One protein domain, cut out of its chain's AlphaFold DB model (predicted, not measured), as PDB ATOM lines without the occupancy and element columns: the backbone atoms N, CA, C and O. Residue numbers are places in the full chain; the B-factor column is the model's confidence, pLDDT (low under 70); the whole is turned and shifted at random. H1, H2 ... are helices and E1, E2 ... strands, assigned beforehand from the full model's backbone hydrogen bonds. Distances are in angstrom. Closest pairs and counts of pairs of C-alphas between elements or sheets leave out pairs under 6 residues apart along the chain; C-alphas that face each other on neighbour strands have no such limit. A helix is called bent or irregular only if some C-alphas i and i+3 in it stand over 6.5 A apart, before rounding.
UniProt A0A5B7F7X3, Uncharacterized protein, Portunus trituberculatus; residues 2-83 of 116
ATOM      1  N   GLN A   2     -20.925  21.126  31.262       55.50
ATOM      2  CA  GLN A   2     -21.309  21.867  32.488       55.50
ATOM      3  C   GLN A   2     -22.063  21.003  33.523       55.50
ATOM      4  O   GLN A   2     -22.499  21.504  34.552       55.50
ATOM      5  N   GLU A   3     -22.204  19.695  33.288       63.88
ATOM      6  CA  GLU A   3     -23.039  18.812  34.123       63.88
ATOM      7  C   GLU A   3     -22.389  18.452  35.471       63.88
ATOM      8  O   GLU A   3     -23.083  18.286  36.471       63.88
ATOM      9  N   LEU A   4     -21.054  18.393  35.537       69.69
ATOM     10  CA  LEU A   4     -20.342  17.986  36.757       69.69
ATOM     11  C   LEU A   4     -20.366  19.051  37.863       69.69
ATOM     12  O   LEU A   4     -20.308  18.696  39.037       69.69
ATOM     13  N   ASP A   5     -20.501  20.333  37.519       75.25
ATOM     14  CA  ASP A   5     -20.568  21.407  38.519       75.25
ATOM     15  C   ASP A   5     -21.865  21.342  39.338       75.25
ATOM     16  O   ASP A   5     -21.855  21.617  40.538       75.25
ATOM     17  N   GLN A   6     -22.972  20.889  38.737       82.31
ATOM     18  CA  GLN A   6     -24.240  20.674  39.450       82.31
ATOM     19  C   GLN A   6     -24.185  19.461  40.395       82.31
ATOM     20  O   GLN A   6     -24.948  19.362  41.362       82.31
ATOM     21  N   GLU A   7     -23.265  18.538  40.123       84.56
ATOM     22  CA  GLU A   7     -23.042  17.315  40.883       84.56
ATOM     23  C   GLU A   7     -22.130  17.513  42.100       84.56
ATOM     24  O   GLU A   7     -22.108  16.663  42.995       84.56
ATOM     25  N   VAL A   8     -21.427  18.643  42.210       87.19
ATOM     26  CA  VAL A   8     -20.662  18.978  43.415       87.19
ATOM     27  C   VAL A   8     -21.634  19.334  44.542       87.19
ATOM     28  O   VAL A   8     -22.444  20.257  44.449       87.19
ATOM     29  N   LYS A   9     -21.578  18.586  45.648       88.44
ATOM     30  CA  LYS A   9     -22.352  18.891  46.858       88.44
ATOM     31  C   LYS A   9     -21.604  19.870  47.747       88.44
ATOM     32  O   LYS A   9     -22.161  20.872  48.166       88.44
ATOM     33  N   GLU A  10     -20.354  19.544  48.052       87.50
ATOM     34  CA  GLU A  10     -19.508  20.304  48.968       87.50
ATOM     35  C   GLU A  10     -18.058  20.232  48.496       87.50
ATOM     36  O   GLU A  10     -17.586  19.181  48.061       87.50
ATOM     37  N   MET A  11     -17.327  21.328  48.651       84.38
ATOM     38  CA  MET A  11     -15.893  21.383  48.411       84.38
ATOM     39  C   MET A  11     -15.226  22.032  49.616       84.38
ATOM     40  O   MET A  11     -15.592  23.131  50.020       84.38
ATOM     41  N   PHE A  12     -14.250  21.348  50.203       84.12
ATOM     42  CA  PHE A  12     -13.495  21.875  51.332       84.12
ATOM     43  C   PHE A  12     -12.009  21.594  51.169       84.12
ATOM     44  O   PHE A  12     -11.592  20.541  50.685       84.12
ATOM     45  N   ARG A  13     -11.179  22.545  51.592       82.88
ATOM     46  CA  ARG A  13      -9.730  22.338  51.672       82.88
ATOM     47  C   ARG A  13      -9.420  21.452  52.876       82.88
ATOM     48  O   ARG A  13      -9.975  21.654  53.954       82.88
ATOM     49  N   LEU A  14      -8.548  20.460  52.702       79.06
ATOM     50  CA  LEU A  14      -8.122  19.611  53.816       79.06
ATOM     51  C   LEU A  14      -7.231  20.404  54.792       79.06
ATOM     52  O   LEU A  14      -6.340  21.141  54.370       79.06
ATOM     53  N   GLY A  15      -7.509  20.267  56.094       67.50
ATOM     54  CA  GLY A  15      -6.859  21.009  57.180       67.50
ATOM     55  C   GLY A  15      -5.435  20.551  57.545       67.50
ATOM     56  O   GLY A  15      -4.975  19.480  57.153       67.50
ATOM     57  N   MET A  16      -4.774  21.402  58.337       54.06
ATOM     58  CA  MET A  16      -3.324  21.628  58.499       54.06
ATOM     59  C   MET A  16      -2.431  20.477  58.999       54.06
ATOM     60  O   MET A  16      -1.217  20.586  58.889       54.06
ATOM     61  N   GLY A  17      -2.958  19.371  59.532       60.09
ATOM     62  CA  GLY A  17      -2.141  18.410  60.301       60.09
ATOM     63  C   GLY A  17      -1.013  17.684  59.540       60.09
ATOM     64  O   GLY A  17      -0.228  16.975  60.158       60.09
ATOM     65  N   ARG A  18      -0.937  17.809  58.205       58.56
ATOM     66  CA  ARG A  18       0.122  17.220  57.355       58.56
ATOM     67  C   ARG A  18       0.646  18.151  56.255       58.56
ATOM     68  O   ARG A  18       1.416  17.703  55.413       58.56
ATOM     69  N   PHE A  19       0.193  19.403  56.210       62.16
ATOM     70  CA  PHE A  19       0.508  20.327  55.122       62.16
ATOM     71  C   PHE A  19       0.995  21.642  55.720       62.16
ATOM     72  O   PHE A  19       0.282  22.248  56.519       62.16
ATOM     73  N   SER A  20       2.199  22.067  55.338       56.97
ATOM     74  CA  SER A  20       2.785  23.330  55.783       56.97
ATOM     75  C   SER A  20       1.917  24.525  55.377       56.97
ATOM     76  O   SER A  20       1.202  24.518  54.365       56.97
ATOM     77  N   GLU A  21       1.948  25.564  56.203       55.44
ATOM     78  CA  GLU A  21       1.365  26.865  55.894       55.44
ATOM     79  C   GLU A  21       2.039  27.418  54.622       55.44
ATOM     80  O   GLU A  21       3.261  27.443  54.533       55.44
ATOM     81  N   GLY A  22       1.252  27.724  53.579       59.09
ATOM     82  CA  GLY A  22       1.759  28.129  52.253       59.09
ATOM     83  C   GLY A  22       1.918  27.020  51.192       59.09
ATOM     84  O   GLY A  22       2.129  27.338  50.026       59.09
ATOM     85  N   GLY A  23       1.769  25.731  51.532       66.75
ATOM     86  CA  GLY A  23       1.850  24.627  50.556       66.75
ATOM     87  C   GLY A  23       0.580  24.420  49.708       66.75
ATOM     88  O   GLY A  23      -0.522  24.781  50.128       66.75
ATOM     89  N   LYS A  24       0.702  23.775  48.529       71.56
ATOM     90  CA  LYS A  24      -0.447  23.338  47.701       71.56
ATOM     91  C   LYS A  24      -1.320  22.360  48.514       71.56
ATOM     92  O   LYS A  24      -0.982  21.185  48.660       71.56
ATOM     93  N   ARG A  25      -2.437  22.839  49.075       78.12
ATOM     94  CA  ARG A  25      -3.353  22.018  49.887       78.12
ATOM     95  C   ARG A  25      -4.324  21.245  48.993       78.12
ATOM     96  O   ARG A  25      -4.989  21.864  48.162       78.12
ATOM     97  N   PRO A  26      -4.478  19.925  49.185       79.94
ATOM     98  CA  PRO A  26      -5.462  19.163  48.433       79.94
ATOM     99  C   PRO A  26      -6.889  19.599  48.788       79.94
ATOM    100  O   PRO A  26      -7.246  19.763  49.961       79.94
ATOM    101  N   MET A  27      -7.721  19.753  47.758       83.75
ATOM    102  CA  MET A  27      -9.160  19.941  47.913       83.75
ATOM    103  C   MET A  27      -9.858  18.592  48.020       83.75
ATOM    104  O   MET A  27      -9.591  17.666  47.254       83.75
ATOM    105  N   LYS A  28     -10.779  18.487  48.976       84.75
ATOM    106  CA  LYS A  28     -11.707  17.372  49.081       84.75
ATOM    107  C   LYS A  28     -13.058  17.819  48.545       84.75
ATOM    108  O   LYS A  28     -13.673  18.743  49.068       84.75
ATOM    109  N   VAL A  29     -13.503  17.127  47.506       85.62
ATOM    110  CA  VAL A  29     -14.792  17.360  46.860       85.62
ATOM    111  C   VAL A  29     -15.722  16.206  47.214       85.62
ATOM    112  O   VAL A  29     -15.341  15.036  47.123       85.62
ATOM    113  N   ARG A  30     -16.931  16.529  47.666       86.31
ATOM    114  CA  ARG A  30     -18.013  15.581  47.916       86.31
ATOM    115  C   ARG A  30     -19.034  15.741  46.798       86.31
ATOM    116  O   ARG A  30     -19.652  16.794  46.682       86.31
ATOM    117  N   MET A  31     -19.191  14.698  45.992       87.56
ATOM    118  CA  MET A  31     -20.177  14.661  44.909       87.56
ATOM    119  C   MET A  31     -21.543  14.198  45.421       87.56
ATOM    120  O   MET A  31     -21.634  13.533  46.459       87.56
ATOM    121  N   ARG A  32     -22.598  14.561  44.691       86.81
ATOM    122  CA  ARG A  32     -23.979  14.122  44.913       86.81
ATOM    123  C   ARG A  32     -24.175  12.687  44.430       86.81
ATOM    124  O   ARG A  32     -24.682  11.876  45.202       86.81
ATOM    125  N   SER A  33     -23.739  12.367  43.207       84.25
ATOM    126  CA  SER A  33     -23.818  11.014  42.653       84.25
ATOM    127  C   SER A  33     -22.498  10.261  42.780       84.25
ATOM    128  O   SER A  33     -21.406  10.811  42.637       84.25
ATOM    129  N   GLN A  34     -22.601   8.950  43.003       82.38
ATOM    130  CA  GLN A  34     -21.455   8.053  42.873       82.38
ATOM    131  C   GLN A  34     -21.063   7.852  41.400       82.38
ATOM    132  O   GLN A  34     -19.884   7.649  41.111       82.38
ATOM    133  N   VAL A  35     -22.025   7.953  40.475       80.75
ATOM    134  CA  VAL A  35     -21.803   7.755  39.034       80.75
ATOM    135  C   VAL A  35     -20.828   8.800  38.484       80.75
ATOM    136  O   VAL A  35     -19.862   8.431  37.822       80.75
ATOM    137  N   ALA A  36     -20.983  10.073  38.858       82.94
ATOM    138  CA  ALA A  36     -20.063  11.132  38.442       82.94
ATOM    139  C   ALA A  36     -18.639  10.949  38.986       82.94
ATOM    140  O   ALA A  36     -17.664  11.262  38.303       82.94
ATOM    141  N   VAL A  37     -18.478  10.394  40.194       82.88
ATOM    142  CA  VAL A  37     -17.144  10.073  40.734       82.88
ATOM    143  C   VAL A  37     -16.468   8.990  39.895       82.88
ATOM    144  O   VAL A  37     -15.280   9.101  39.589       82.88
ATOM    145  N   GLU A  38     -17.206   7.943  39.521       82.19
ATOM    146  CA  GLU A  38     -16.684   6.866  38.675       82.19
ATOM    147  C   GLU A  38     -16.343   7.374  37.271       82.19
ATOM    148  O   GLU A  38     -15.282   7.044  36.742       82.19
ATOM    149  N   GLU A  39     -17.167   8.253  36.710       83.94
ATOM    150  CA  GLU A  39     -16.912   8.881  35.418       83.94
ATOM    151  C   GLU A  39     -15.656   9.767  35.428       83.94
ATOM    152  O   GLU A  39     -14.813   9.644  34.536       83.94
ATOM    153  N   ILE A  40     -15.463  10.591  36.467       83.88
ATOM    154  CA  ILE A  40     -14.233  11.376  36.659       83.88
ATOM    155  C   ILE A  40     -13.018  10.449  36.798       83.88
ATOM    156  O   ILE A  40     -11.968  10.719  36.218       83.88
ATOM    157  N   MET A  41     -13.141   9.332  37.523       81.31
ATOM    158  CA  MET A  41     -12.055   8.357  37.679       81.31
ATOM    159  C   MET A  41     -11.692   7.656  36.367       81.31
ATOM    160  O   MET A  41     -10.514   7.401  36.126       81.31
ATOM    161  N   ILE A  42     -12.674   7.361  35.514       82.88
ATOM    162  CA  ILE A  42     -12.445   6.778  34.184       82.88
ATOM    163  C   ILE A  42     -11.782   7.813  33.270       82.88
ATOM    164  O   ILE A  42     -10.795   7.518  32.593       82.88
ATOM    165  N   ARG A  43     -12.283   9.052  33.284       81.94
ATOM    166  CA  ARG A  43     -11.747  10.160  32.483       81.94
ATOM    167  C   ARG A  43     -10.391  10.661  32.988       81.94
ATOM    168  O   ARG A  43      -9.653  11.245  32.203       81.94
ATOM    169  N   LYS A  44     -10.003  10.357  34.233       78.12
ATOM    170  CA  LYS A  44      -8.678  10.665  34.801       78.12
ATOM    171  C   LYS A  44      -7.528  10.192  33.907       78.12
ATOM    172  O   LYS A  44      -6.516  10.874  33.817       78.12
ATOM    173  N   GLY A  45      -7.681   9.045  33.239       70.75
ATOM    174  CA  GLY A  45      -6.670   8.539  32.307       70.75
ATOM    175  C   GLY A  45      -6.455   9.446  31.091       70.75
ATOM    176  O   GLY A  45      -5.336   9.542  30.609       70.75
ATOM    177  N   LYS A  46      -7.500  10.150  30.632       68.62
ATOM    178  CA  LYS A  46      -7.397  11.138  29.545       68.62
ATOM    179  C   LYS A  46      -6.675  12.403  30.013       68.62
ATOM    180  O   LYS A  46      -5.822  12.901  29.297       68.62
ATOM    181  N   LEU A  47      -6.945  12.828  31.251       69.44
ATOM    182  CA  LEU A  47      -6.326  14.006  31.869       69.44
ATOM    183  C   LEU A  47      -4.796  13.903  31.993       69.44
ATOM    184  O   LEU A  47      -4.114  14.916  32.010       69.44
ATOM    185  N   ALA A  48      -4.251  12.685  32.096       66.50
ATOM    186  CA  ALA A  48      -2.808  12.469  32.223       66.50
ATOM    187  C   ALA A  48      -2.022  12.809  30.942       66.50
ATOM    188  O   ALA A  48      -0.811  13.009  31.015       66.50
ATOM    189  N   ASN A  49      -2.697  12.864  29.790       70.38
ATOM    190  CA  ASN A  49      -2.080  13.188  28.503       70.38
ATOM    191  C   ASN A  49      -2.115  14.693  28.198       70.38
ATOM    192  O   ASN A  49      -1.374  15.150  27.328       70.38
ATOM    193  N   ASP A  50      -2.950  15.452  28.908       73.50
ATOM    194  CA  ASP A  50      -3.085  16.893  28.723       73.50
ATOM    195  C   ASP A  50      -1.971  17.619  29.489       73.50
ATOM    196  O   ASP A  50      -1.799  17.460  30.702       73.50
ATOM    197  N   THR A  51      -1.193  18.434  28.775       65.44
ATOM    198  CA  THR A  51       0.015  19.095  29.300       65.44
ATOM    199  C   THR A  51      -0.300  20.098  30.414       65.44
ATOM    200  O   THR A  51       0.520  20.302  31.305       65.44
ATOM    201  N   GLU A  52      -1.506  20.670  30.414       72.62
ATOM    202  CA  GLU A  52      -1.974  21.647  31.409       72.62
ATOM    203  C   GLU A  52      -2.385  21.010  32.749       72.62
ATOM    204  O   GLU A  52      -2.453  21.694  33.771       72.62
ATOM    205  N   PHE A  53      -2.629  19.694  32.776       67.81
ATOM    206  CA  PHE A  53      -3.156  18.986  33.948       67.81
ATOM    207  C   PHE A  53      -2.179  17.977  34.568       67.81
ATOM    208  O   PHE A  53      -2.571  17.237  35.477       67.81
ATOM    209  N   GLN A  54      -0.901  17.979  34.158       65.94
ATOM    210  CA  GLN A  54       0.133  17.077  34.699       65.94
ATOM    211  C   GLN A  54       0.267  17.147  36.232       65.94
ATOM    212  O   GLN A  54       0.553  16.140  36.882       65.94
ATOM    213  N   ASP A  55      -0.019  18.310  36.819       65.62
ATOM    214  CA  ASP A  55       0.112  18.583  38.253       65.62
ATOM    215  C   ASP A  55      -1.121  18.190  39.100       65.62
ATOM    216  O   ASP A  55      -1.112  18.348  40.327       65.62
ATOM    217  N   ILE A  56      -2.204  17.687  38.492       70.50
ATOM    218  CA  ILE A  56      -3.453  17.375  39.206       70.50
ATOM    219  C   ILE A  56      -3.540  15.884  39.539       70.50
ATOM    220  O   ILE A  56      -3.732  15.026  38.678       70.50
ATOM    221  N   TRP A  57      -3.508  15.554  40.833       69.06
ATOM    222  CA  TRP A  57      -3.680  14.179  41.316       69.06
ATOM    223  C   TRP A  57      -4.998  13.969  42.065       69.06
ATOM    224  O   TRP A  57      -5.149  14.313  43.237       69.06
ATOM    225  N   ILE A  58      -5.941  13.293  41.406       78.19
ATOM    226  CA  ILE A  58      -7.208  12.855  42.009       78.19
ATOM    227  C   ILE A  58      -6.986  11.529  42.751       78.19
ATOM    228  O   ILE A  58      -6.605  10.520  42.145       78.19
ATOM    229  N   ARG A  59      -7.228  11.512  44.067       75.06
ATOM    230  CA  ARG A  59      -7.073  10.327  44.927       75.06
ATOM    231  C   ARG A  59      -8.433   9.828  45.414       75.06
ATOM    232  O   ARG A  59      -9.160  10.562  46.074       75.06
ATOM    233  N   ASP A  60      -8.741   8.559  45.148       71.06
ATOM    234  CA  ASP A  60      -9.947   7.918  45.677       71.06
ATOM    235  C   ASP A  60      -9.779   7.598  47.170       71.06
ATOM    236  O   ASP A  60      -9.026   6.701  47.560       71.06
ATOM    237  N   MET A  61     -10.501   8.323  48.021       65.69
ATOM    238  CA  MET A  61     -10.526   8.062  49.464       65.69
ATOM    239  C   MET A  61     -11.359   6.820  49.825       65.69
ATOM    240  O   MET A  61     -11.194   6.271  50.913       65.69
ATOM    241  N   ASN A  62     -12.225   6.349  48.921       61.69
ATOM    242  CA  ASN A  62     -13.185   5.270  49.144       61.69
ATOM    243  C   ASN A  62     -12.788   3.935  48.477       61.69
ATOM    244  O   ASN A  62     -13.536   2.956  48.585       61.69
ATOM    245  N   TRP A  63     -11.593   3.845  47.869       48.41
ATOM    246  CA  TRP A  63     -11.130   2.676  47.095       48.41
ATOM    247  C   TRP A  63     -11.260   1.339  47.847       48.41
ATOM    248  O   TRP A  63     -11.527   0.290  47.251       48.41
ATOM    249  N   LYS A  64     -11.115   1.367  49.180       50.16
ATOM    250  CA  LYS A  64     -11.247   0.193  50.057       50.16
ATOM    251  C   LYS A  64     -12.667  -0.388  50.058       50.16
ATOM    252  O   LYS A  64     -12.819  -1.608  50.042       50.16
ATOM    253  N   ARG A  65     -13.710   0.454  50.053       50.06
ATOM    254  CA  ARG A  65     -15.118   0.010  50.054       50.06
ATOM    255  C   ARG A  65     -15.522  -0.581  48.702       50.06
ATOM    256  O   ARG A  65     -16.152  -1.637  48.675       50.06
ATOM    257  N   GLY A  66     -15.090   0.033  47.597       60.09
ATOM    258  CA  GLY A  66     -15.341  -0.471  46.241       60.09
ATOM    259  C   GLY A  66     -14.679  -1.829  45.977       60.09
ATOM    260  O   GLY A  66     -15.332  -2.754  45.488       60.09
ATOM    261  N   LYS A  67     -13.410  -2.004  46.383       55.16
ATOM    262  CA  LYS A  67     -12.740  -3.313  46.289       55.16
ATOM    263  C   LYS A  67     -13.413  -4.369  47.152       55.16
ATOM    264  O   LYS A  67     -13.518  -5.497  46.694       55.16
ATOM    265  N   ARG A  68     -13.896  -4.028  48.352       52.84
ATOM    266  CA  ARG A  68     -14.594  -4.979  49.232       52.84
ATOM    267  C   ARG A  68     -15.864  -5.533  48.579       52.84
ATOM    268  O   ARG A  68     -15.994  -6.751  48.518       52.84
ATOM    269  N   ARG A  69     -16.704  -4.673  47.985       54.16
ATOM    270  CA  ARG A  69     -17.888  -5.091  47.204       54.16
ATOM    271  C   ARG A  69     -17.520  -5.988  46.018       54.16
ATOM    272  O   ARG A  69     -18.023  -7.103  45.927       54.16
ATOM    273  N   LYS A  70     -16.566  -5.570  45.172       63.06
ATOM    274  CA  LYS A  70     -16.096  -6.389  44.031       63.06
ATOM    275  C   LYS A  70     -15.492  -7.730  44.481       63.06
ATOM    276  O   LYS A  70     -15.659  -8.747  43.813       63.06
ATOM    277  N   CYS A  71     -14.808  -7.762  45.627       50.66
ATOM    278  CA  CYS A  71     -14.267  -8.992  46.212       50.66
ATOM    279  C   CYS A  71     -15.378  -9.926  46.703       50.66
ATOM    280  O   CYS A  71     -15.285 -11.138  46.516       50.66
ATOM    281  N   GLU A  72     -16.421  -9.387  47.333       53.81
ATOM    282  CA  GLU A  72     -17.585 -10.152  47.796       53.81
ATOM    283  C   GLU A  72     -18.371 -10.743  46.623       53.81
ATOM    284  O   GLU A  72     -18.679 -11.934  46.624       53.81
ATOM    285  N   GLU A  73     -18.578  -9.965  45.565       69.19
ATOM    286  CA  GLU A  73     -19.227 -10.415  44.335       69.19
ATOM    287  C   GLU A  73     -18.421 -11.524  43.634       69.19
ATOM    288  O   GLU A  73     -18.951 -12.573  43.259       69.19
ATOM    289  N   MET A  74     -17.094 -11.369  43.560       67.31
ATOM    290  CA  MET A  74     -16.206 -12.403  43.026       67.31
ATOM    291  C   MET A  74     -16.204 -13.671  43.897       67.31
ATOM    292  O   MET A  74     -16.146 -14.785  43.365       67.31
ATOM    293  N   LYS A  75     -16.301 -13.536  45.228       61.03
ATOM    294  CA  LYS A  75     -16.450 -14.668  46.159       61.03
ATOM    295  C   LYS A  75     -17.778 -15.395  45.941       61.03
ATOM    296  O   LYS A  75     -17.770 -16.624  45.868       61.03
ATOM    297  N   LEU A  76     -18.889 -14.672  45.792       70.38
ATOM    298  CA  LEU A  76     -20.206 -15.243  45.486       70.38
ATOM    299  C   LEU A  76     -20.192 -15.981  44.144       70.38
ATOM    300  O   LEU A  76     -20.606 -17.138  44.070       70.38
ATOM    301  N   ARG A  77     -19.612 -15.377  43.102       70.69
ATOM    302  CA  ARG A  77     -19.466 -15.995  41.777       70.69
ATOM    303  C   ARG A  77     -18.601 -17.257  41.817       70.69
ATOM    304  O   ARG A  77     -18.967 -18.265  41.216       70.69
ATOM    305  N   LYS A  78     -17.486 -17.250  42.562       68.25
ATOM    306  CA  LYS A  78     -16.645 -18.445  42.779       68.25
ATOM    307  C   LYS A  78     -17.398 -19.545  43.528       68.25
ATOM    308  O   LYS A  78     -17.323 -20.697  43.111       68.25
ATOM    309  N   LYS A  79     -18.148 -19.209  44.586       74.88
ATOM    310  CA  LYS A  79     -19.008 -20.170  45.299       74.88
ATOM    311  C   LYS A  79     -20.052 -20.776  44.356       74.88
ATOM    312  O   LYS A  79     -20.178 -21.991  44.301       74.88
ATOM    313  N   ASN A  80     -20.716 -19.960  43.538       67.94
ATOM    314  CA  ASN A  80     -21.721 -20.438  42.587       67.94
ATOM    315  C   ASN A  80     -21.120 -21.280  41.440       67.94
ATOM    316  O   ASN A  80     -21.751 -22.210  40.937       67.94
ATOM    317  N   LYS A  81     -19.874 -21.004  41.033       70.81
ATOM    318  CA  LYS A  81     -19.151 -21.821  40.046       70.81
ATOM    319  C   LYS A  81     -18.711 -23.175  40.620       70.81
ATOM    320  O   LYS A  81     -18.718 -24.150  39.881       70.81
ATOM    321  N   LYS A  82     -18.374 -23.231  41.915       71.88
ATOM    322  CA  LYS A  82     -17.961 -24.452  42.632       71.88
ATOM    323  C   LYS A  82     -19.113 -25.379  43.038       71.88
ATOM    324  O   LYS A  82     -18.849 -26.541  43.314       71.88
ATOM    325  N   ARG A  83     -20.362 -24.897  43.067       69.56
ATOM    326  CA  ARG A  83     -21.538 -25.746  43.324       69.56
ATOM    327  C   ARG A  83     -21.624 -26.868  42.287       69.56
ATOM    328  O   ARG A  83     -21.624 -26.582  41.083       69.56
TER     329      ARG A  83
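What this domain is: This is residues 2 to 83 of the 116 residues of an uncharacterized protein of Portunus trituberculatus (UniProt A0A5B7F7X3). A small head with one long helical arm: the head holds a two-stranded hairpin, E1 and E2, with the short helix H1 at the start of E1 and the helix H2 following E2, while H3 sticks out of the head as a lone helix. Two loop stretches, residues 17 to 24 and 49 to 55, also stick out of the head, and the arm makes much of the length. The printed part has 82 residues with three named helices and two named strands, in the order H1, E1, E2, H2, H3; the sheet E1 - E2 is antiparallel and the class is mixed, helices and strands. The whole is only just loose, close to extended, with a radius of gyration of the C-alphas of 17.4 A, and its C-alphas span 59 by 32 by 26 A.

How they stand to each other: The strands E1, residues 8 to 13, and E2, residues 27 to 31, form a hairpin, antiparallel with 163 degrees between their directions. Their C-alphas 11 and 29 face each other at 4.4 A. Within hydrogen-bond range are N 9 and O 30 at 2.8 A and N 28 and O 12 at 2.8 A. H1, residues 3 to 7, joins E1 by a tight link; its closest C-alphas to E2 are those of Glu 7 and Met 31, 5.6 A apart. H2, residues 34 to 47, follows E2 by a tight link, and their closest C-alphas, those of Met 31 and Val 37, are 6.9 A apart. H2 and E1 are apart. H1 and H2 are close but not clearly touching, with the C-alphas of Leu 4 and Ala 36 closest at 7.1 A. H3, residues 63 to 82, is apart from H1, H2, E1 and E2. In H3 every O i to N i+4 pair is within hydrogen-bond range; in H2 8 of 10 are, and in H1 0 of 1, beside 2 of 2 O i to N i+3 pairs.

Where its parts are: E1 measures 14.1 A from C-alpha 8 to C-alpha 13 and E2 12.6 A from C-alpha 27 to C-alpha 31. H1 begins with C-alpha 3 at (-23.039, 18.812, 34.123) and is 6.9 A long. H2 is 19.6 A long and neither bent nor irregular, but only just: C-alphas 42 and 45 are 6.3 A apart. H3 is 28.3 A long, from C-alpha 63 at (-11.130, 2.676, 47.095) to C-alpha 82 at (-17.961, -24.452, 42.632).

The domain as a whole: The two C-alphas farthest apart, those of Gly 22 and Arg 83, are 59.4 A apart. The long links are E1 to E2, 13 residues, and H2 to H3, 15 residues. The printed part has no cut. Its mean pLDDT is 71.3; 38 residues are under 70, among them residues 15 to 23 and 61 to 75.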